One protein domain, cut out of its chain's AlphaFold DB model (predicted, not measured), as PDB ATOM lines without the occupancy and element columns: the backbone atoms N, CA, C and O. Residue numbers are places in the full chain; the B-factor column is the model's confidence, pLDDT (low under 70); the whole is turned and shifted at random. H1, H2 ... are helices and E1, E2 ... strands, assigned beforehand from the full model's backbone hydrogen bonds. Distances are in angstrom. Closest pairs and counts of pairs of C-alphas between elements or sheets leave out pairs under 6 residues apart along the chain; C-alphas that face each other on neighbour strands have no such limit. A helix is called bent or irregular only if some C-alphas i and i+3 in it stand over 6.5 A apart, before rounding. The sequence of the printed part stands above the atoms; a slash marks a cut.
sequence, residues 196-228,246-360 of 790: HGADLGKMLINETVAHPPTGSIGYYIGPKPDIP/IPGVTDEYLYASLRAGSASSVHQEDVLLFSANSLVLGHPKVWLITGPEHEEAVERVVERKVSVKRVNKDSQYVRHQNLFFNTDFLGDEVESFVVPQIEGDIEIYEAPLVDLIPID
ATOM      1  N   HIS A 196     192.585 137.886 246.098       40.22
ATOM      2  CA  HIS A 196     193.804 138.082 246.890       40.22
ATOM      3  C   HIS A 196     195.081 137.475 246.277       40.22
ATOM      4  O   HIS A 196     196.168 137.973 246.551       40.22
ATOM      5  N   GLY A 197     194.985 136.406 245.477       46.06
ATOM      6  CA  GLY A 197     196.138 135.833 244.771       46.06
ATOM      7  C   GLY A 197     196.628 136.722 243.623       46.06
ATOM      8  O   GLY A 197     197.830 136.934 243.474       46.06
ATOM      9  N   ALA A 198     195.694 137.299 242.863       49.62
ATOM     10  CA  ALA A 198     195.997 138.264 241.810       49.62
ATOM     11  C   ALA A 198     196.433 139.615 242.402       49.62
ATOM     12  O   ALA A 198     197.380 140.216 241.901       49.62
ATOM     13  N   ASP A 199     195.803 140.061 243.497       58.78
ATOM     14  CA  ASP A 199     196.204 141.273 244.227       58.78
ATOM     15  C   ASP A 199     197.633 141.151 244.780       58.78
ATOM     16  O   ASP A 199     198.442 142.061 244.610       58.78
ATOM     17  N   LEU A 200     197.971 140.009 245.395       54.75
ATOM     18  CA  LEU A 200     199.316 139.724 245.906       54.75
ATOM     19  C   LEU A 200     200.354 139.713 244.778       54.75
ATOM     20  O   LEU A 200     201.402 140.344 244.911       54.75
ATOM     21  N   GLY A 201     200.060 139.043 243.660       54.09
ATOM     22  CA  GLY A 201     200.946 139.031 242.495       54.09
ATOM     23  C   GLY A 201     201.161 140.432 241.909       54.09
ATOM     24  O   GLY A 201     202.302 140.831 241.686       54.09
ATOM     25  N   LYS A 202     200.088 141.222 241.739       62.09
ATOM     26  CA  LYS A 202     200.166 142.620 241.277       62.09
ATOM     27  C   LYS A 202     200.983 143.488 242.231       62.09
ATOM     28  O   LYS A 202     201.828 144.252 241.776       62.09
ATOM     29  N   MET A 203     200.776 143.344 243.542       62.41
ATOM     30  CA  MET A 203     201.549 144.055 244.562       62.41
ATOM     31  C   MET A 203     203.043 143.725 244.456       62.41
ATOM     32  O   MET A 203     203.857 144.642 244.426       62.41
ATOM     33  N   LEU A 204     203.398 142.444 244.330       58.81
ATOM     34  CA  LEU A 204     204.783 141.982 244.196       58.81
ATOM     35  C   LEU A 204     205.450 142.469 242.904       58.81
ATOM     36  O   LEU A 204     206.607 142.891 242.937       58.81
ATOM     37  N   ILE A 205     204.735 142.441 241.774       62.75
ATOM     38  CA  ILE A 205     205.219 142.981 240.496       62.75
ATOM     39  C   ILE A 205     205.449 144.491 240.624       62.75
ATOM     40  O   ILE A 205     206.524 144.977 240.272       62.75
ATOM     41  N   ASN A 206     204.488 145.227 241.184       68.44
ATOM     42  CA  ASN A 206     204.597 146.671 241.379       68.44
ATOM     43  C   ASN A 206     205.733 147.034 242.351       68.44
ATOM     44  O   ASN A 206     206.479 147.970 242.076       68.44
ATOM     45  N   GLU A 207     205.926 146.277 243.433       64.62
ATOM     46  CA  GLU A 207     207.042 146.452 244.370       64.62
ATOM     47  C   GLU A 207     208.394 146.140 243.707       64.62
ATOM     48  O   GLU A 207     209.326 146.932 243.819       64.62
ATOM     49  N   THR A 208     208.493 145.059 242.926       62.56
ATOM     50  CA  THR A 208     209.726 144.680 242.206       62.56
ATOM     51  C   THR A 208     210.089 145.683 241.101       62.56
ATOM     52  O   THR A 208     211.268 145.922 240.853       62.56
ATOM     53  N   VAL A 209     209.097 146.308 240.456       62.38
ATOM     54  CA  VAL A 209     209.301 147.341 239.421       62.38
ATOM     55  C   VAL A 209     209.584 148.721 240.033       62.38
ATOM     56  O   VAL A 209     210.405 149.465 239.496       62.38
ATOM     57  N   ALA A 210     208.963 149.074 241.164       66.44
ATOM     58  CA  ALA A 210     209.220 150.334 241.872       66.44
ATOM     59  C   ALA A 210     210.527 150.315 242.684       66.44
ATOM     60  O   ALA A 210     211.170 151.354 242.868       66.44
ATOM     61  N   HIS A 211     210.924 149.143 243.181       63.09
ATOM     62  CA  HIS A 211     212.121 148.912 243.989       63.09
ATOM     63  C   HIS A 211     212.980 147.790 243.371       63.09
ATOM     64  O   HIS A 211     213.202 146.757 244.010       63.09
ATOM     65  N   PRO A 212     213.489 147.979 242.132       58.16
ATOM     66  CA  PRO A 212     214.301 146.976 241.451       58.16
ATOM     67  C   PRO A 212     215.528 146.644 242.311       58.16
ATOM     68  O   PRO A 212     216.247 147.556 242.740       58.16
ATOM     69  N   PRO A 213     215.775 145.358 242.618       55.41
ATOM     70  CA  PRO A 213     216.604 144.992 243.756       55.41
ATOM     71  C   PRO A 213     218.067 145.398 243.536       55.41
ATOM     72  O   PRO A 213     218.743 144.912 242.629       55.41
ATOM     73  N   THR A 214     218.566 146.298 244.390       47.56
ATOM     74  CA  THR A 214     219.815 147.054 244.189       47.56
ATOM     75  C   THR A 214     221.080 146.227 244.450       47.56
ATOM     76  O   THR A 214     221.798 146.427 245.430       47.56
ATOM     77  N   GLY A 215     221.362 145.282 243.558       59.41
ATOM     78  CA  GLY A 215     222.540 144.416 243.571       59.41
ATOM     79  C   GLY A 215     222.282 143.151 242.759       59.41
ATOM     80  O   GLY A 215     221.128 142.779 242.562       59.41
ATOM     81  N   SER A 216     223.336 142.459 242.312       55.00
ATOM     82  CA  SER A 216     223.222 141.231 241.508       55.00
ATOM     83  C   SER A 216     222.203 140.262 242.110       55.00
ATOM     84  O   SER A 216     222.357 139.858 243.268       55.00
ATOM     85  N   ILE A 217     221.157 139.923 241.356       57.56
ATOM     86  CA  ILE A 217     220.176 138.932 241.789       57.56
ATOM     87  C   ILE A 217     220.859 137.566 241.788       57.56
ATOM     88  O   ILE A 217     221.397 137.130 240.774       57.56
ATOM     89  N   GLY A 218     220.878 136.918 242.951       61.56
ATOM     90  CA  GLY A 218     221.352 135.550 243.073       61.56
ATOM     91  C   GLY A 218     220.277 134.605 242.564       61.56
ATOM     92  O   GLY A 218     219.463 134.144 243.357       61.56
ATOM     93  N   TYR A 219     220.277 134.329 241.265       71.62
ATOM     94  CA  TYR A 219     219.553 133.202 240.694       71.62
ATOM     95  C   TYR A 219     220.487 132.369 239.813       71.62
ATOM     96  O   TYR A 219     221.409 132.886 239.183       71.62
ATOM     97  N   TYR A 220     220.247 131.064 239.785       79.12
ATOM     98  CA  TYR A 220     220.879 130.133 238.860       79.12
ATOM     99  C   TYR A 220     219.875 129.775 237.764       79.12
ATOM    100  O   TYR A 220     218.758 129.368 238.077       79.12
ATOM    101  N   ILE A 221     220.291 129.910 236.505       82.44
ATOM    102  CA  ILE A 221     219.674 129.242 235.354       82.44
ATOM    103  C   ILE A 221     220.771 128.397 234.717       82.44
ATOM    104  O   ILE A 221     221.886 128.880 234.504       82.44
ATOM    105  N   GLY A 222     220.451 127.157 234.382       83.25
ATOM    106  CA  GLY A 222     221.324 126.306 233.591       83.25
ATOM    107  C   GLY A 222     220.690 124.950 233.309       83.25
ATOM    108  O   GLY A 222     219.620 124.653 233.851       83.25
ATOM    109  N   PRO A 223     221.355 124.105 232.501       78.38
ATOM    110  CA  PRO A 223     221.006 122.694 232.443       78.38
ATOM    111  C   PRO A 223     221.057 122.128 233.856       78.38
ATOM    112  O   PRO A 223     221.960 122.462 234.627       78.38
ATOM    113  N   LYS A 224     220.095 121.266 234.184       73.88
ATOM    114  CA  LYS A 224     220.099 120.494 235.427       73.88
ATOM    115  C   LYS A 224     221.502 119.908 235.674       73.88
ATOM    116  O   LYS A 224     221.961 119.113 234.853       73.88
ATOM    117  N   PRO A 225     222.212 120.314 236.746       67.19
ATOM    118  CA  PRO A 225     223.519 119.739 237.053       67.19
ATOM    119  C   PRO A 225     223.366 118.251 237.403       67.19
ATOM    120  O   PRO A 225     222.250 117.808 237.675       67.19
ATOM    121  N   ASP A 226     224.476 117.502 237.440       63.53
ATOM    122  CA  ASP A 226     224.530 116.056 237.740       63.53
ATOM    123  C   ASP A 226     224.141 115.719 239.204       63.53
ATOM    124  O   ASP A 226     224.916 115.182 239.999       63.53
ATOM    125  N   ILE A 227     222.910 116.066 239.576       55.78
ATOM    126  CA  ILE A 227     222.217 115.676 240.798       55.78
ATOM    127  C   ILE A 227     221.712 114.241 240.581       55.78
ATOM    128  O   ILE A 227     221.107 113.973 239.541       55.78
ATOM    129  N   PRO A 228     221.906 113.312 241.538       50.75
ATOM    130  CA  PRO A 228     221.405 111.945 241.415       50.75
ATOM    131  C   PRO A 228     219.910 111.895 241.058       50.75
ATOM    132  O   PRO A 228     219.090 112.525 241.731       50.75
ATOM    133  N   ILE A 246     219.201 121.152 221.969       83.81
ATOM    134  CA  ILE A 246     219.397 122.561 222.310       83.81
ATOM    135  C   ILE A 246     219.126 122.671 223.821       83.81
ATOM    136  O   ILE A 246     217.965 122.551 224.223       83.81
ATOM    137  N   PRO A 247     220.153 122.879 224.669       83.44
ATOM    138  CA  PRO A 247     219.974 122.895 226.119       83.44
ATOM    139  C   PRO A 247     218.939 123.940 226.550       83.44
ATOM    140  O   PRO A 247     219.004 125.086 226.108       83.44
ATOM    141  N   GLY A 248     217.987 123.536 227.394       83.19
ATOM    142  CA  GLY A 248     216.868 124.373 227.845       83.19
ATOM    143  C   GLY A 248     215.631 124.320 226.950       83.19
ATOM    144  O   GLY A 248     214.547 124.642 227.417       83.19
ATOM    145  N   VAL A 249     215.769 123.862 225.699       87.25
ATOM    146  CA  VAL A 249     214.659 123.724 224.735       87.25
ATOM    147  C   VAL A 249     214.298 122.252 224.506       87.25
ATOM    148  O   VAL A 249     213.125 121.903 224.412       87.25
ATOM    149  N   THR A 250     215.294 121.363 224.438       87.50
ATOM    150  CA  THR A 250     215.101 119.897 224.380       87.50
ATOM    151  C   THR A 250     215.403 119.187 225.696       87.50
ATOM    152  O   THR A 250     215.087 118.010 225.839       87.50
ATOM    153  N   ASP A 251     216.039 119.887 226.636       86.38
ATOM    154  CA  ASP A 251     216.566 119.349 227.890       86.38
ATOM    155  C   ASP A 251     216.133 120.251 229.053       86.38
ATOM    156  O   ASP A 251     216.123 121.474 228.914       86.38
ATOM    157  N   GLU A 252     215.807 119.665 230.207       87.19
ATOM    158  CA  GLU A 252     215.291 120.404 231.367       87.19
ATOM    159  C   GLU A 252     216.309 121.415 231.947       87.19
ATOM    160  O   GLU A 252     217.448 121.079 232.293       87.19
ATOM    161  N   TYR A 253     215.874 122.670 232.086       90.94
ATOM    162  CA  TYR A 253     216.611 123.732 232.775       90.94
ATOM    163  C   TYR A 253     216.128 123.902 234.214       90.94
ATOM    164  O   TYR A 253     214.934 123.855 234.506       90.94
ATOM    165  N   LEU A 254     217.078 124.126 235.121       90.75
ATOM    166  CA  LEU A 254     216.819 124.343 236.538       90.75
ATOM    167  C   LEU A 254     216.972 125.828 236.870       90.75
ATOM    168  O   LEU A 254     218.045 126.407 236.703       90.75
ATOM    169  N   TYR A 255     215.886 126.413 237.373       91.12
ATOM    170  CA  TYR A 255     215.802 127.797 237.828       91.12
ATOM    171  C   TYR A 255     215.781 127.795 239.358       91.12
ATOM    172  O   TYR A 255     214.816 127.325 239.958       91.12
ATOM    173  N   ALA A 256     216.832 128.304 240.000       89.50
ATOM    174  CA  ALA A 256     216.903 128.409 241.458       89.50
ATOM    175  C   ALA A 256     217.107 129.865 241.886       89.50
ATOM    176  O   ALA A 256     218.173 130.440 241.661       89.50
ATOM    177  N   SER A 257     216.087 130.442 242.522       87.50
ATOM    178  CA  SER A 257     216.186 131.717 243.237       87.50
ATOM    179  C   SER A 257     216.908 131.529 244.573       87.50
ATOM    180  O   SER A 257     216.732 130.508 245.237       87.50
ATOM    181  N   LEU A 258     217.697 132.525 244.986       82.31
ATOM    182  CA  LEU A 258     218.316 132.594 246.314       82.31
ATOM    183  C   LEU A 258     217.760 133.749 247.174       82.31
ATOM    184  O   LEU A 258     218.263 133.958 248.280       82.31
ATOM    185  N   ARG A 259     216.798 134.542 246.669       80.25
ATOM    186  CA  ARG A 259     216.189 135.684 247.384       80.25
ATOM    187  C   ARG A 259     214.910 136.213 246.724       80.25
ATOM    188  O   ARG A 259     214.725 136.062 245.520       80.25
ATOM    189  N   ALA A 260     214.129 136.983 247.478       80.50
ATOM    190  CA  ALA A 260     212.974 137.728 246.984       80.50
ATOM    191  C   ALA A 260     213.288 138.641 245.784       80.50
ATOM    192  O   ALA A 260     214.401 139.162 245.646       80.50
ATOM    193  N   GLY A 261     212.277 138.869 244.938       80.44
ATOM    194  CA  GLY A 261     212.387 139.776 243.787       80.44
ATOM    195  C   GLY A 261     213.278 139.246 242.657       80.44
ATOM    196  O   GLY A 261     213.852 140.039 241.911       80.44
ATOM    197  N   SER A 262     213.445 137.921 242.543       83.81
ATOM    198  CA  SER A 262     214.345 137.292 241.560       83.81
ATOM    199  C   SER A 262     213.774 137.188 240.138       83.81
ATOM    200  O   SER A 262     213.679 136.106 239.564       83.81
ATOM    201  N   ALA A 263     213.428 138.346 239.578       84.31
ATOM    202  CA  ALA A 263     212.779 138.511 238.284       84.31
ATOM    203  C   ALA A 263     213.582 137.991 237.073       84.31
ATOM    204  O   ALA A 263     214.782 138.248 236.952       84.31
ATOM    205  N   SER A 264     212.875 137.391 236.107       85.31
ATOM    206  CA  SER A 264     213.290 137.330 234.697       85.31
ATOM    207  C   SER A 264     212.679 138.490 233.916       85.31
ATOM    208  O   SER A 264     211.624 139.022 234.277       85.31
ATOM    209  N   SER A 265     213.363 138.887 232.850       87.31
ATOM    210  CA  SER A 265     212.930 139.947 231.948       87.31
ATOM    211  C   SER A 265     211.769 139.510 231.049       87.31
ATOM    212  O   SER A 265     211.444 138.328 230.931       87.31
ATOM    213  N   VAL A 266     211.153 140.504 230.411       87.12
ATOM    214  CA  VAL A 266     210.127 140.376 229.371       87.12
ATOM    215  C   VAL A 266     210.675 139.548 228.203       87.12
ATOM    216  O   VAL A 266     211.623 139.982 227.542       87.12
ATOM    217  N   HIS A 267     210.091 138.384 227.915       88.06
ATOM    218  CA  HIS A 267     210.530 137.540 226.799       88.06
ATOM    219  C   HIS A 267     209.408 136.676 226.219       88.06
ATOM    220  O   HIS A 267     208.434 136.382 226.894       88.06
ATOM    221  N   GLN A 268     209.586 136.257 224.966       88.31
ATOM    222  CA  GLN A 268     208.938 135.072 224.401       88.31
ATOM    223  C   GLN A 268     209.990 133.967 224.259       88.31
ATOM    224  O   GLN A 268     211.196 134.250 224.182       88.31
ATOM    225  N   GLU A 269     209.527 132.723 224.182       88.62
ATOM    226  CA  GLU A 269     210.381 131.555 223.978       88.62
ATOM    227  C   GLU A 269     211.024 131.496 222.586       88.62
ATOM    228  O   GLU A 269     210.532 132.056 221.597       88.62
ATOM    229  N   ASP A 270     212.150 130.785 222.498       85.31
ATOM    230  CA  ASP A 270     212.874 130.630 221.239       85.31
ATOM    231  C   ASP A 270     212.010 129.962 220.163       85.31
ATOM    232  O   ASP A 270     211.375 128.935 220.380       85.31
ATOM    233  N   VAL A 271     212.003 130.559 218.966       86.69
ATOM    234  CA  VAL A 271     211.210 130.112 217.802       86.69
ATOM    235  C   VAL A 271     209.695 130.004 218.085       86.69
ATOM    236  O   VAL A 271     209.000 129.250 217.407       86.69
ATOM    237  N   LEU A 272     209.168 130.785 219.042       85.94
ATOM    238  CA  LEU A 272     207.745 130.795 219.425       85.94
ATOM    239  C   LEU A 272     207.250 129.421 219.933       85.94
ATOM    240  O   LEU A 272     206.111 129.023 219.684       85.94
ATOM    241  N   LEU A 273     208.132 128.682 220.613       88.00
ATOM    242  CA  LEU A 273     207.835 127.395 221.246       88.00
ATOM    243  C   LEU A 273     207.015 127.550 222.542       88.00
ATOM    244  O   LEU A 273     206.821 128.646 223.059       88.00
ATOM    245  N   PHE A 274     206.532 126.421 223.062       87.56
ATOM    246  CA  PHE A 274     205.796 126.337 224.324       87.56
ATOM    247  C   PHE A 274     206.748 126.090 225.498       87.56
ATOM    248  O   PHE A 274     207.595 125.198 225.412       87.56
ATOM    249  N   SER A 275     206.559 126.804 226.611       89.50
ATOM    250  CA  SER A 275     207.265 126.536 227.870       89.50
ATOM    251  C   SER A 275     206.434 125.625 228.790       89.50
ATOM    252  O   SER A 275     205.198 125.610 228.760       89.50
ATOM    253  N   ALA A 276     207.112 124.822 229.611       91.81
ATOM    254  CA  ALA A 276     206.488 123.972 230.623       91.81
ATOM    255  C   ALA A 276     207.263 124.110 231.936       91.81
ATOM    256  O   ALA A 276     208.402 123.658 232.060       91.81
ATOM    257  N   ASN A 277     206.646 124.762 232.914       93.19
ATOM    258  CA  ASN A 277     207.282 125.213 234.140       93.19
ATOM    259  C   ASN A 277     206.715 124.467 235.352       93.19
ATOM    260  O   ASN A 277     205.511 124.480 235.589       93.19
ATOM    261  N   SER A 278     207.585 123.865 236.162       92.81
ATOM    262  CA  SER A 278     207.205 123.160 237.392       92.81
ATOM    263  C   SER A 278     207.900 123.787 238.596       92.81
ATOM    264  O   SER A 278     209.132 123.793 238.666       92.81
ATOM    265  N   LEU A 279     207.124 124.309 239.549       92.06
ATOM    266  CA  LEU A 279     207.663 124.835 240.801       92.06
ATOM    267  C   LEU A 279     207.856 123.681 241.793       92.06
ATOM    268  O   LEU A 279     206.985 123.369 242.600       92.06
ATOM    269  N   VAL A 280     209.011 123.018 241.687       88.81
ATOM    270  CA  VAL A 280     209.321 121.778 242.424       88.81
ATOM    271  C   VAL A 280     209.280 121.966 243.945       88.81
ATOM    272  O   VAL A 280     208.820 121.065 244.641       88.81
ATOM    273  N   LEU A 281     209.785 123.097 244.450       88.38
ATOM    274  CA  LEU A 281     209.770 123.455 245.872       88.38
ATOM    275  C   LEU A 281     209.973 124.959 246.088       88.38
ATOM    276  O   LEU A 281     210.663 125.608 245.299       88.38
ATOM    277  N   GLY A 282     209.460 125.483 247.203       89.81
ATOM    278  CA  GLY A 282     209.811 126.798 247.737       89.81
ATOM    279  C   GLY A 282     208.689 127.838 247.718       89.81
ATOM    280  O   GLY A 282     207.503 127.533 247.815       89.81
ATOM    281  N   HIS A 283     209.089 129.108 247.663       88.69
ATOM    282  CA  HIS A 283     208.159 130.236 247.654       88.69
ATOM    283  C   HIS A 283     207.371 130.308 246.334       88.69
ATOM    284  O   HIS A 283     207.965 130.047 245.286       88.69
ATOM    285  N   PRO A 284     206.080 130.708 246.359       89.88
ATOM    286  CA  PRO A 284     205.284 130.896 245.150       89.88
ATOM    287  C   PRO A 284     206.000 131.764 244.119       89.88
ATOM    288  O   PRO A 284     206.511 132.826 244.479       89.88
ATOM    289  N   LYS A 285     206.003 131.324 242.858       90.06
ATOM    290  CA  LYS A 285     206.507 132.084 241.714       90.06
ATOM    291  C   LYS A 285     205.328 132.850 241.114       90.06
ATOM    292  O   LYS A 285     204.404 132.248 240.579       90.06
ATOM    293  N   VAL A 286     205.350 134.177 241.191       89.06
ATOM    294  CA  VAL A 286     204.408 135.005 240.415       89.06
ATOM    295  C   VAL A 286     204.766 134.935 238.929       89.06
ATOM    296  O   VAL A 286     205.946 134.931 238.600       89.06
ATOM    297  N   TRP A 287     203.766 134.938 238.054       91.31
ATOM    298  CA  TRP A 287     203.888 135.252 236.634       91.31
ATOM    299  C   TRP A 287     203.001 136.436 236.274       91.31
ATOM    300  O   TRP A 287     201.921 136.619 236.841       91.31
ATOM    301  N   LEU A 288     203.427 137.184 235.267       89.50
ATOM    302  CA  LEU A 288     202.595 138.061 234.456       89.50
ATOM    303  C   LEU A 288     202.596 137.504 233.019       89.50
ATOM    304  O   LEU A 288     203.596 136.957 232.559       89.50
ATOM    305  N   ILE A 289     201.448 137.562 232.348       91.56
ATOM    306  CA  ILE A 289     201.198 136.865 231.078       91.56
ATOM    307  C   ILE A 289     200.336 137.760 230.188       91.56
ATOM    308  O   ILE A 289     199.340 138.306 230.661       91.56
ATOM    309  N   THR A 290     200.662 137.876 228.901       91.06
ATOM    310  CA  THR A 290     199.809 138.529 227.886       91.06
ATOM    311  C   THR A 290     199.427 137.526 226.806       91.06
ATOM    312  O   THR A 290     200.299 136.785 226.346       91.06
ATOM    313  N   GLY A 291     198.167 137.516 226.366       90.12
ATOM    314  CA  GLY A 291     197.734 136.637 225.274       90.12
ATOM    315  C   GLY A 291     198.451 136.938 223.945       90.12
ATOM    316  O   GLY A 291     198.905 138.069 223.734       90.12
ATOM    317  N   PRO A 292     198.615 135.946 223.047       89.31
ATOM    318  CA  PRO A 292     199.442 136.081 221.843       89.31
ATOM    319  C   PRO A 292     198.903 137.134 220.859       89.31
ATOM    320  O   PRO A 292     199.676 137.807 220.183       89.31
ATOM    321  N   GLU A 293     197.588 137.358 220.820       92.38
ATOM    322  CA  GLU A 293     196.951 138.448 220.069       92.38
ATOM    323  C   GLU A 293     197.391 139.859 220.507       92.38
ATOM    324  O   GLU A 293     197.204 140.820 219.756       92.38
ATOM    325  N   HIS A 294     198.022 139.991 221.678       91.88
ATOM    326  CA  HIS A 294     198.593 141.242 222.170       91.88
ATOM    327  C   HIS A 294     200.103 141.402 221.908       91.88
ATOM    328  O   HIS A 294     200.636 142.449 222.269       91.88
ATOM    329  N   GLU A 295     200.803 140.469 221.243       88.69
ATOM    330  CA  GLU A 295     202.254 140.563 220.954       88.69
ATOM    331  C   GLU A 295     202.640 141.919 220.321       88.69
ATOM    332  O   GLU A 295     203.403 142.701 220.899       88.69
ATOM    333  N   GLU A 296     202.022 142.273 219.186       88.06
ATOM    334  CA  GLU A 296     202.257 143.565 218.525       88.06
ATOM    335  C   GLU A 296     201.827 144.764 219.391       88.06
ATOM    336  O   GLU A 296     202.295 145.884 219.176       88.06
ATOM    337  N   ALA A 297     200.890 144.591 220.328       91.75
ATOM    338  CA  ALA A 297     200.473 145.652 221.244       91.75
ATOM    339  C   ALA A 297     201.522 145.878 222.344       91.75
ATOM    340  O   ALA A 297     201.922 147.026 222.547       91.75
ATOM    341  N   VAL A 298     202.055 144.813 222.953       90.50
ATOM    342  CA  VAL A 298     203.185 144.864 223.898       90.50
ATOM    343  C   VAL A 298     204.386 145.554 223.252       90.50
ATOM    344  O   VAL A 298     204.895 146.536 223.797       90.50
ATOM    345  N   GLU A 299     204.795 145.121 222.054       88.50
ATOM    346  CA  GLU A 299     205.910 145.742 221.330       88.50
ATOM    347  C   GLU A 299     205.701 147.243 221.095       88.50
ATOM    348  O   GLU A 299     206.615 148.040 221.330       88.50
ATOM    349  N   ARG A 300     204.502 147.647 220.651       89.25
ATOM    350  CA  ARG A 300     204.178 149.058 220.395       89.25
ATOM    351  C   ARG A 300     204.090 149.876 221.684       89.25
ATOM    352  O   ARG A 300     204.421 151.061 221.645       89.25
ATOM    353  N   VAL A 301     203.633 149.308 222.802       91.50
ATOM    354  CA  VAL A 301     203.616 149.994 224.107       91.50
ATOM    355  C   VAL A 301     205.048 150.232 224.593       91.50
ATOM    356  O   VAL A 301     205.371 151.352 224.989       91.50
ATOM    357  N   VAL A 302     205.924 149.227 224.486       90.00
ATOM    358  CA  VAL A 302     207.350 149.343 224.832       90.00
ATOM    359  C   VAL A 302     208.050 150.404 223.975       90.00
ATOM    360  O   VAL A 302     208.724 151.275 224.530       90.00
ATOM    361  N   GLU A 303     207.841 150.413 222.654       88.00
ATOM    362  CA  GLU A 303     208.488 151.386 221.757       88.00
ATOM    363  C   GLU A 303     208.053 152.822 222.090       88.00
ATOM    364  O   GLU A 303     208.889 153.725 222.173       88.00
ATOM    365  N   ARG A 304     206.755 153.032 222.372       90.00
ATOM    366  CA  ARG A 304     206.226 154.343 222.785       90.00
ATOM    367  C   ARG A 304     206.727 154.789 224.159       90.00
ATOM    368  O   ARG A 304     207.068 155.958 224.312       90.00
ATOM    369  N   LYS A 305     206.737 153.905 225.165       90.38
ATOM    370  CA  LYS A 305     206.998 154.287 226.568       90.38
ATOM    371  C   LYS A 305     208.486 154.327 226.929       90.38
ATOM    372  O   LYS A 305     208.893 155.244 227.636       90.38
ATOM    373  N   VAL A 306     209.317 153.400 226.438       85.56
ATOM    374  CA  VAL A 306     210.763 153.368 226.770       85.56
ATOM    375  C   VAL A 306     211.597 154.251 225.826       85.56
ATOM    376  O   VAL A 306     212.771 154.499 226.083       85.56
ATOM    377  N   SER A 307     211.016 154.753 224.726       80.12
ATOM    378  CA  SER A 307     211.716 155.528 223.679       80.12
ATOM    379  C   SER A 307     212.897 154.797 223.014       80.12
ATOM    380  O   SER A 307     213.686 155.404 222.279       80.12
ATOM    381  N   VAL A 308     213.015 153.482 223.228       73.19
ATOM    382  CA  VAL A 308     213.969 152.616 222.534       73.19
ATOM    383  C   VAL A 308     213.465 152.417 221.111       73.19
ATOM    384  O   VAL A 308     212.599 151.586 220.853       73.19
ATOM    385  N   LYS A 309     214.018 153.198 220.182       70.25
ATOM    386  CA  LYS A 309     213.780 153.015 218.746       70.25
ATOM    387  C   LYS A 309     214.175 151.599 218.344       70.25
ATOM    388  O   LYS A 309     215.302 151.187 218.616       70.25
ATOM    389  N   ARG A 310     213.295 150.898 217.632       72.62
ATOM    390  CA  ARG A 310     213.570 149.562 217.096       72.62
ATOM    391  C   ARG A 310     214.761 149.600 216.123       72.62
ATOM    392  O   ARG A 310     214.656 150.094 214.997       72.62
ATOM    393  N   VAL A 311     215.936 149.146 216.572       62.00
ATOM    394  CA  VAL A 311     217.177 149.196 215.778       62.00
ATOM    395  C   VAL A 311     217.166 148.049 214.767       62.00
ATOM    396  O   VAL A 311     217.552 146.924 215.076       62.00
ATOM    397  N   ASN A 312     216.753 148.370 213.536       59.44
ATOM    398  CA  ASN A 312     216.326 147.427 212.491       59.44
ATOM    399  C   ASN A 312     214.970 146.766 212.809       59.44
ATOM    400  O   ASN A 312     214.403 146.949 213.881       59.44
ATOM    401  N   LYS A 313     214.432 145.985 211.861       66.88
ATOM    402  CA  LYS A 313     213.188 145.206 212.030       66.88
ATOM    403  C   LYS A 313     213.412 143.942 212.873       66.88
ATOM    404  O   LYS A 313     213.109 142.838 212.435       66.88
ATOM    405  N   ASP A 314     214.003 144.107 214.049       72.44
ATOM    406  CA  ASP A 314     214.224 143.024 215.002       72.44
ATOM    407  C   ASP A 314     212.881 142.597 215.618       72.44
ATOM    408  O   ASP A 314     212.240 143.386 216.317       72.44
ATOM    409  N   SER A 315     212.433 141.374 215.328       64.12
ATOM    410  CA  SER A 315     211.205 140.774 215.872       64.12
ATOM    411  C   SER A 315     211.366 140.237 217.298       64.12
ATOM    412  O   SER A 315     210.438 139.646 217.828       64.12
ATOM    413  N   GLN A 316     212.536 140.411 217.921       71.06
ATOM    414  CA  GLN A 316     212.794 140.074 219.322       71.06
ATOM    415  C   GLN A 316     213.365 141.274 220.102       71.06
ATOM    416  O   GLN A 316     213.977 141.103 221.157       71.06
ATOM    417  N   TYR A 317     213.163 142.511 219.627       76.25
ATOM    418  CA  TYR A 317     213.840 143.681 220.206       76.25
ATOM    419  C   TYR A 317     213.521 143.888 221.699       76.25
ATOM    420  O   TYR A 317     214.413 144.287 222.452       76.25
ATOM    421  N   VAL A 318     212.290 143.570 222.132       78.88
ATOM    422  CA  VAL A 318     211.852 143.631 223.541       78.88
ATOM    423  C   VAL A 318     212.657 142.656 224.407       78.88
ATOM    424  O   VAL A 318     213.223 143.071 225.419       78.88
ATOM    425  N   ARG A 319     212.795 141.398 223.956       74.06
ATOM    426  CA  ARG A 319     213.621 140.345 224.583       74.06
ATOM    427  C   ARG A 319     215.064 140.824 224.761       74.06
ATOM    428  O   ARG A 319     215.648 140.686 225.833       74.06
ATOM    429  N   HIS A 320     215.622 141.470 223.735       80.12
ATOM    430  CA  HIS A 320     216.986 142.002 223.769       80.12
ATOM    431  C   HIS A 320     217.182 143.189 224.731       80.12
ATOM    432  O   HIS A 320     218.301 143.396 225.203       80.12
ATOM    433  N   GLN A 321     216.130 143.944 225.076       82.19
ATOM    434  CA  GLN A 321     216.244 145.064 226.021       82.19
ATOM    435  C   GLN A 321     216.308 144.634 227.497       82.19
ATOM    436  O   GLN A 321     216.625 145.468 228.341       82.19
ATOM    437  N   ASN A 322     216.033 143.362 227.828       85.06
ATOM    438  CA  ASN A 322     215.986 142.860 229.212       85.06
ATOM    439  C   ASN A 322     215.110 143.718 230.145       85.06
ATOM    440  O   ASN A 322     215.485 144.031 231.275       85.06
ATOM    441  N   LEU A 323     213.947 144.137 229.645       84.75
ATOM    442  CA  LEU A 323     213.036 145.005 230.381       84.75
ATOM    443  C   LEU A 323     212.310 144.249 231.495       84.75
ATOM    444  O   LEU A 323     212.117 143.037 231.429       84.75
ATOM    445  N   PHE A 324     211.857 145.011 232.485       86.25
ATOM    446  CA  PHE A 324     210.942 144.586 233.535       86.25
ATOM    447  C   PHE A 324     209.859 145.657 233.622       86.25
ATOM    448  O   PHE A 324     210.179 146.843 233.719       86.25
ATOM    449  N   PHE A 325     208.592 145.262 233.549       85.06
ATOM    450  CA  PHE A 325     207.472 146.189 233.645       85.06
ATOM    451  C   PHE A 325     206.233 145.512 234.233       85.06
ATOM    452  O   PHE A 325     206.127 144.288 234.240       85.06
ATOM    453  N   ASN A 326     205.309 146.319 234.747       85.38
ATOM    454  CA  ASN A 326     204.083 145.864 235.390       85.38
ATOM    455  C   ASN A 326     202.857 145.953 234.461       85.38
ATOM    456  O   ASN A 326     202.939 146.448 233.336       85.38
ATOM    457  N   THR A 327     201.697 145.521 234.966       88.12
ATOM    458  CA  THR A 327     200.387 145.687 234.309       88.12
ATOM    459  C   THR A 327     200.116 147.138 233.914       88.12
ATOM    460  O   THR A 327     199.612 147.411 232.832       88.12
ATOM    461  N   ASP A 328     200.506 148.086 234.762       90.38
ATOM    462  CA  ASP A 328     200.159 149.504 234.610       90.38
ATOM    463  C   ASP A 328     201.022 150.174 233.515       90.38
ATOM    464  O   ASP A 328     200.604 151.113 232.831       90.38
ATOM    465  N   PHE A 329     202.229 149.644 233.285       90.50
ATOM    466  CA  PHE A 329     203.060 149.983 232.135       90.50
ATOM    467  C   PHE A 329     202.478 149.445 230.824       90.50
ATOM    468  O   PHE A 329     202.625 150.109 229.798       90.50
ATOM    469  N   LEU A 330     201.798 148.299 230.828       90.69
ATOM    470  CA  LEU A 330     201.068 147.812 229.659       90.69
ATOM    471  C   LEU A 330     199.824 148.686 229.404       90.69
ATOM    472  O   LEU A 330     199.733 149.340 228.361       90.69
ATOM    473  N   GLY A 331     198.958 148.820 230.410       91.69
ATOM    474  CA  GLY A 331     197.705 149.574 230.341       91.69
ATOM    475  C   GLY A 331     196.645 148.917 229.448       91.69
ATOM    476  O   GLY A 331     196.848 147.831 228.913       91.69
ATOM    477  N   ASP A 332     195.522 149.612 229.256       92.94
ATOM    478  CA  ASP A 332     194.283 149.077 228.659       92.94
ATOM    479  C   ASP A 332     194.392 148.594 227.188       92.94
ATOM    480  O   ASP A 332     193.426 148.085 226.626       92.94
ATOM    481  N   GLU A 333     195.550 148.754 226.537       91.81
ATOM    482  CA  GLU A 333     195.823 148.256 225.177       91.81
ATOM    483  C   GLU A 333     196.237 146.770 225.133       91.81
ATOM    484  O   GLU A 333     196.279 146.166 224.055       91.81
ATOM    485  N   VAL A 334     196.581 146.185 226.285       93.81
ATOM    486  CA  VAL A 334     197.097 144.818 226.417       93.81
ATOM    487  C   VAL A 334     196.388 144.116 227.570       93.81
ATOM    488  O   VAL A 334     196.610 144.461 228.734       93.81
ATOM    489  N   GLU A 335     195.572 143.102 227.271       92.81
ATOM    490  CA  GLU A 335     195.030 142.253 228.331       92.81
ATOM    491  C   GLU A 335     196.171 141.436 228.950       92.81
ATOM    492  O   GLU A 335     197.011 140.856 228.252       92.81
ATOM    493  N   SER A 336     196.246 141.459 230.281       91.31
ATOM    494  CA  SER A 336     197.338 140.841 231.019       91.31
ATOM    495  C   SER A 336     196.865 140.203 232.323       91.31
ATOM    496  O   SER A 336     196.098 140.778 233.098       91.31
ATOM    497  N   PHE A 337     197.341 138.984 232.554       89.81
ATOM    498  CA  PHE A 337     196.947 138.112 233.650       89.81
ATOM    499  C   PHE A 337     198.111 137.958 234.622       89.81
ATOM    500  O   PHE A 337     199.256 137.820 234.200       89.81
ATOM    501  N   VAL A 338     197.818 137.960 235.922       90.00
ATOM    502  CA  VAL A 338     198.813 137.709 236.970       90.00
ATOM    503  C   VAL A 338     198.468 136.398 237.662       90.00
ATOM    504  O   VAL A 338     197.392 136.278 238.251       90.00
ATOM    505  N   VAL A 339     199.372 135.423 237.573       90.56
ATOM    506  CA  VAL A 339     199.146 134.036 237.998       90.56
ATOM    507  C   VAL A 339     200.205 133.638 239.033       90.56
ATOM    508  O   VAL A 339     201.388 133.605 238.705       90.56
ATOM    509  N   PRO A 340     199.833 133.374 240.298       91.12
ATOM    510  CA  PRO A 340     200.763 132.859 241.297       91.12
ATOM    511  C   PRO A 340     200.852 131.324 241.234       91.12
ATOM    512  O   PRO A 340     199.949 130.635 241.708       91.12
ATOM    513  N   GLN A 341     201.964 130.801 240.716       91.19
ATOM    514  CA  GLN A 341     202.321 129.379 240.767       91.19
ATOM    515  C   GLN A 341     202.735 129.000 242.197       91.19
ATOM    516  O   GLN A 341     203.585 129.680 242.781       91.19
ATOM    517  N   ILE A 342     202.193 127.916 242.769       91.88
ATOM    518  CA  ILE A 342     202.619 127.407 244.089       91.88
ATOM    519  C   ILE A 342     203.386 126.077 243.990       91.88
ATOM    520  O   ILE A 342     203.485 125.469 242.926       91.88
ATOM    521  N   GLU A 343     203.998 125.644 245.096       90.19
ATOM    522  CA  GLU A 343     204.770 124.394 245.151       90.19
ATOM    523  C   GLU A 343     203.933 123.188 244.689       90.19
ATOM    524  O   GLU A 343     202.850 122.919 245.214       90.19
ATOM    525  N   GLY A 344     204.464 122.449 243.712       87.19
ATOM    526  CA  GLY A 344     203.814 121.294 243.092       87.19
ATOM    527  C   GLY A 344     202.928 121.611 241.882       87.19
ATOM    528  O   GLY A 344     202.505 120.669 241.204       87.19
ATOM    529  N   ASP A 345     202.675 122.885 241.561       85.75
ATOM    530  CA  ASP A 345     201.972 123.254 240.330       85.75
ATOM    531  C   ASP A 345     202.874 123.092 239.101       85.75
ATOM    532  O   ASP A 345     204.024 123.543 239.068       85.75
ATOM    533  N   ILE A 346     202.304 122.500 238.049       81.75
ATOM    534  CA  ILE A 346     202.883 122.465 236.706       81.75
ATOM    535  C   ILE A 346     202.033 123.367 235.820       81.75
ATOM    536  O   ILE A 346     200.857 123.080 235.585       81.75
ATOM    537  N   GLU A 347     202.647 124.418 235.298       74.31
ATOM    538  CA  GLU A 347     202.049 125.317 234.321       74.31
ATOM    539  C   GLU A 347     202.622 125.002 232.941       74.31
ATOM    540  O   GLU A 347     203.828 124.807 232.770       74.31
ATOM    541  N   ILE A 348     201.735 124.881 231.958       64.25
ATOM    542  CA  ILE A 348     202.066 124.532 230.576       64.25
ATOM    543  C   ILE A 348     201.484 125.638 229.709       64.25
ATOM    544  O   ILE A 348     200.268 125.840 229.703       64.25
ATOM    545  N   TYR A 349     202.348 126.351 228.996       66.94
ATOM    546  CA  TYR A 349     201.980 127.549 228.258       66.94
ATOM    547  C   TYR A 349     201.875 127.233 226.759       66.94
ATOM    548  O   TYR A 349     202.854 127.245 226.020       66.94
ATOM    549  N   GLU A 350     200.653 126.910 226.312       49.09
ATOM    550  CA  GLU A 350     200.327 126.462 224.941       49.09
ATOM    551  C   GLU A 350     200.230 127.608 223.898       49.09
ATOM    552  O   GLU A 350     199.506 127.503 222.907       49.09
ATOM    553  N   ALA A 351     200.962 128.709 224.091       43.97
ATOM    554  CA  ALA A 351     201.067 129.819 223.137       43.97
ATOM    555  C   ALA A 351     202.426 130.540 223.272       43.97
ATOM    556  O   ALA A 351     203.061 130.422 224.320       43.97
ATOM    557  N   PRO A 352     202.867 131.321 222.263       43.88
ATOM    558  CA  PRO A 352     204.015 132.222 222.387       43.88
ATOM    559  C   PRO A 352     203.668 133.447 223.246       43.88
ATOM    560  O   PRO A 352     203.502 134.567 222.760       43.88
ATOM    561  N   LEU A 353     203.509 133.205 224.544       41.72
ATOM    562  CA  LEU A 353     203.183 134.214 225.543       41.72
ATOM    563  C   LEU A 353     204.414 135.063 225.869       41.72
ATOM    564  O   LEU A 353     205.556 134.621 225.731       41.72
ATOM    565  N   VAL A 354     204.169 136.297 226.307       44.53
ATOM    566  CA  VAL A 354     205.217 137.148 226.872       44.53
ATOM    567  C   VAL A 354     205.346 136.806 228.358       44.53
ATOM    568  O   VAL A 354     204.618 137.351 229.188       44.53
ATOM    569  N   ASP A 355     206.253 135.882 228.673       40.56
ATOM    570  CA  ASP A 355     206.526 135.421 230.033       40.56
ATOM    571  C   ASP A 355     207.241 136.528 230.828       40.56
ATOM    572  O   ASP A 355     208.317 137.022 230.454       40.56
ATOM    573  N   LEU A 356     206.622 136.936 231.940       46.31
ATOM    574  CA  LEU A 356     207.050 138.076 232.747       46.31
ATOM    575  C   LEU A 356     207.237 137.699 234.223       46.31
ATOM    576  O   LEU A 356     206.290 137.335 234.916       46.31
ATOM    577  N   ILE A 357     208.457 137.938 234.711       41.50
ATOM    578  CA  ILE A 357     208.789 138.187 236.122       41.50
ATOM    579  C   ILE A 357     208.383 137.063 237.109       41.50
ATOM    580  O   ILE A 357     207.477 137.262 237.915       41.50
ATOM    581  N   PRO A 358     209.128 135.939 237.171       40.81
ATOM    582  CA  PRO A 358     209.181 135.084 238.355       40.81
ATOM    583  C   PRO A 358     209.557 135.897 239.603       40.81
ATOM    584  O   PRO A 358     210.663 136.427 239.690       40.81
ATOM    585  N   ILE A 359     208.668 135.975 240.595       39.38
ATOM    586  CA  ILE A 359     208.957 136.642 241.878       39.38
ATOM    587  C   ILE A 359     208.932 135.629 243.018       39.38
ATOM    588  O   ILE A 359     207.867 135.159 243.397       39.38
ATOM    589  N   ASP A 360     210.107 135.354 243.586       37.44
ATOM    590  CA  ASP A 360     210.287 134.748 244.914       37.44
ATOM    591  C   ASP A 360     209.783 135.713 246.008       37.44
ATOM    592  O   ASP A 360     210.016 136.923 245.935       37.44
TER     593      ASP A 360
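AT A GLANCE: This is residues 196 to 228 and 246 to 360 of the 790 residues of the protein "JmjC domain-containing protein" of Coniochaeta ligniaria NRRL 30616 (UniProt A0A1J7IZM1). Three small groups of strands, E5 E4 E7, E3 E6 and E1 E2, stand round a shared middle as a loose, incomplete ring with gaps between the groups, and the pair E1 E2 runs askew to the strands of the other two groups. The long helix H1 crosses the outer face of E5 E4 E7, while H2, H3 and H4 gather towards one end of the ring. The 148 printed residues hold four named helices and seven named strands, in the order H1 E1 E2 E3 E4 H2 H3 H4 E5 E6 E7; the sheet E5 - E4 - E7 and both pairs are antiparallel. The class is mixed, with under half of the residues, 72, in named elements. The whole is compact, with a radius of gyration of the C-alphas of 15.3 A and spans of 48 by 37 by 31 A.

IN THESE COORDINATES: Find E4, residues 285 to 290, 16.7 A long, from C-alpha 285 at (206.507, 132.084, 241.714). Beside it look for E5, residues 336 to 341, 15.9 A, and E7, 356 to 359, 9.4 A, ending at (208.957, 136.642, 241.878). H1, 196 to 210, starts at (193.804, 138.082, 246.890) and runs 20.3 A. H2, 292 to 306, spans 21.2 A and is irregular: C-alphas 293 and 296 are 7.5 A apart. H3 is 317 to 320, 5.0 A, and H4 327 to 330, 5.2 A. E1 is 219 to 223, 13.4 A; E2, 253 to 257, 13.2 A; E3, 275 to 278, 10.1 A; E6, 346 to 349, 9.9 A.

HOW THE PARTS SIT: Begin with inner strand E4: N 287 and O 339 of E5 are 2.8 A apart, and N 288 and O 356 of E7 2.9 A, within hydrogen-bond range. H1 is on one face of this sheet, making two layers, a helix over a sheet. Its height over the sheet is 8.9 A, and it runs across the strands, at 76 degrees to E5 on the local plane. The closest C-alphas of H1 and E5 are Ala 198 and Val 338, 5.6 A. H4 only grazes the sheet with residues 327 to 330. H2 is not on the sheet and is close to but not clearly touching H4, closest C-alphas Val 301 and Leu 330, 6.5 A, and H3, Glu 299 and Val 318, 6.7 A. In E3 and E6, N 277 and O 347 are 2.8 A apart; in E1 and E2, N 220 and O 256, 2.9 A. E2 and E3 are near each other. Every O i to N i+4 pair is within range in H1, 9 of 11 in H2; H3 and H4 are too short for one.

THE WHOLE: The C-alphas farthest apart, Pro 228 and Arg 304, are 48.7 A apart. Residues 229 to 245 are not printed; C-alphas 228 and 246 are 21.9 A apart across the cut. The link E2 to E3, residues 258 to 274, is long. Mean pLDDT of the printed part is 77.1; look under 70 at residues 196 to 218, 225 to 228, 311 to 313, 315 and 348 to 360.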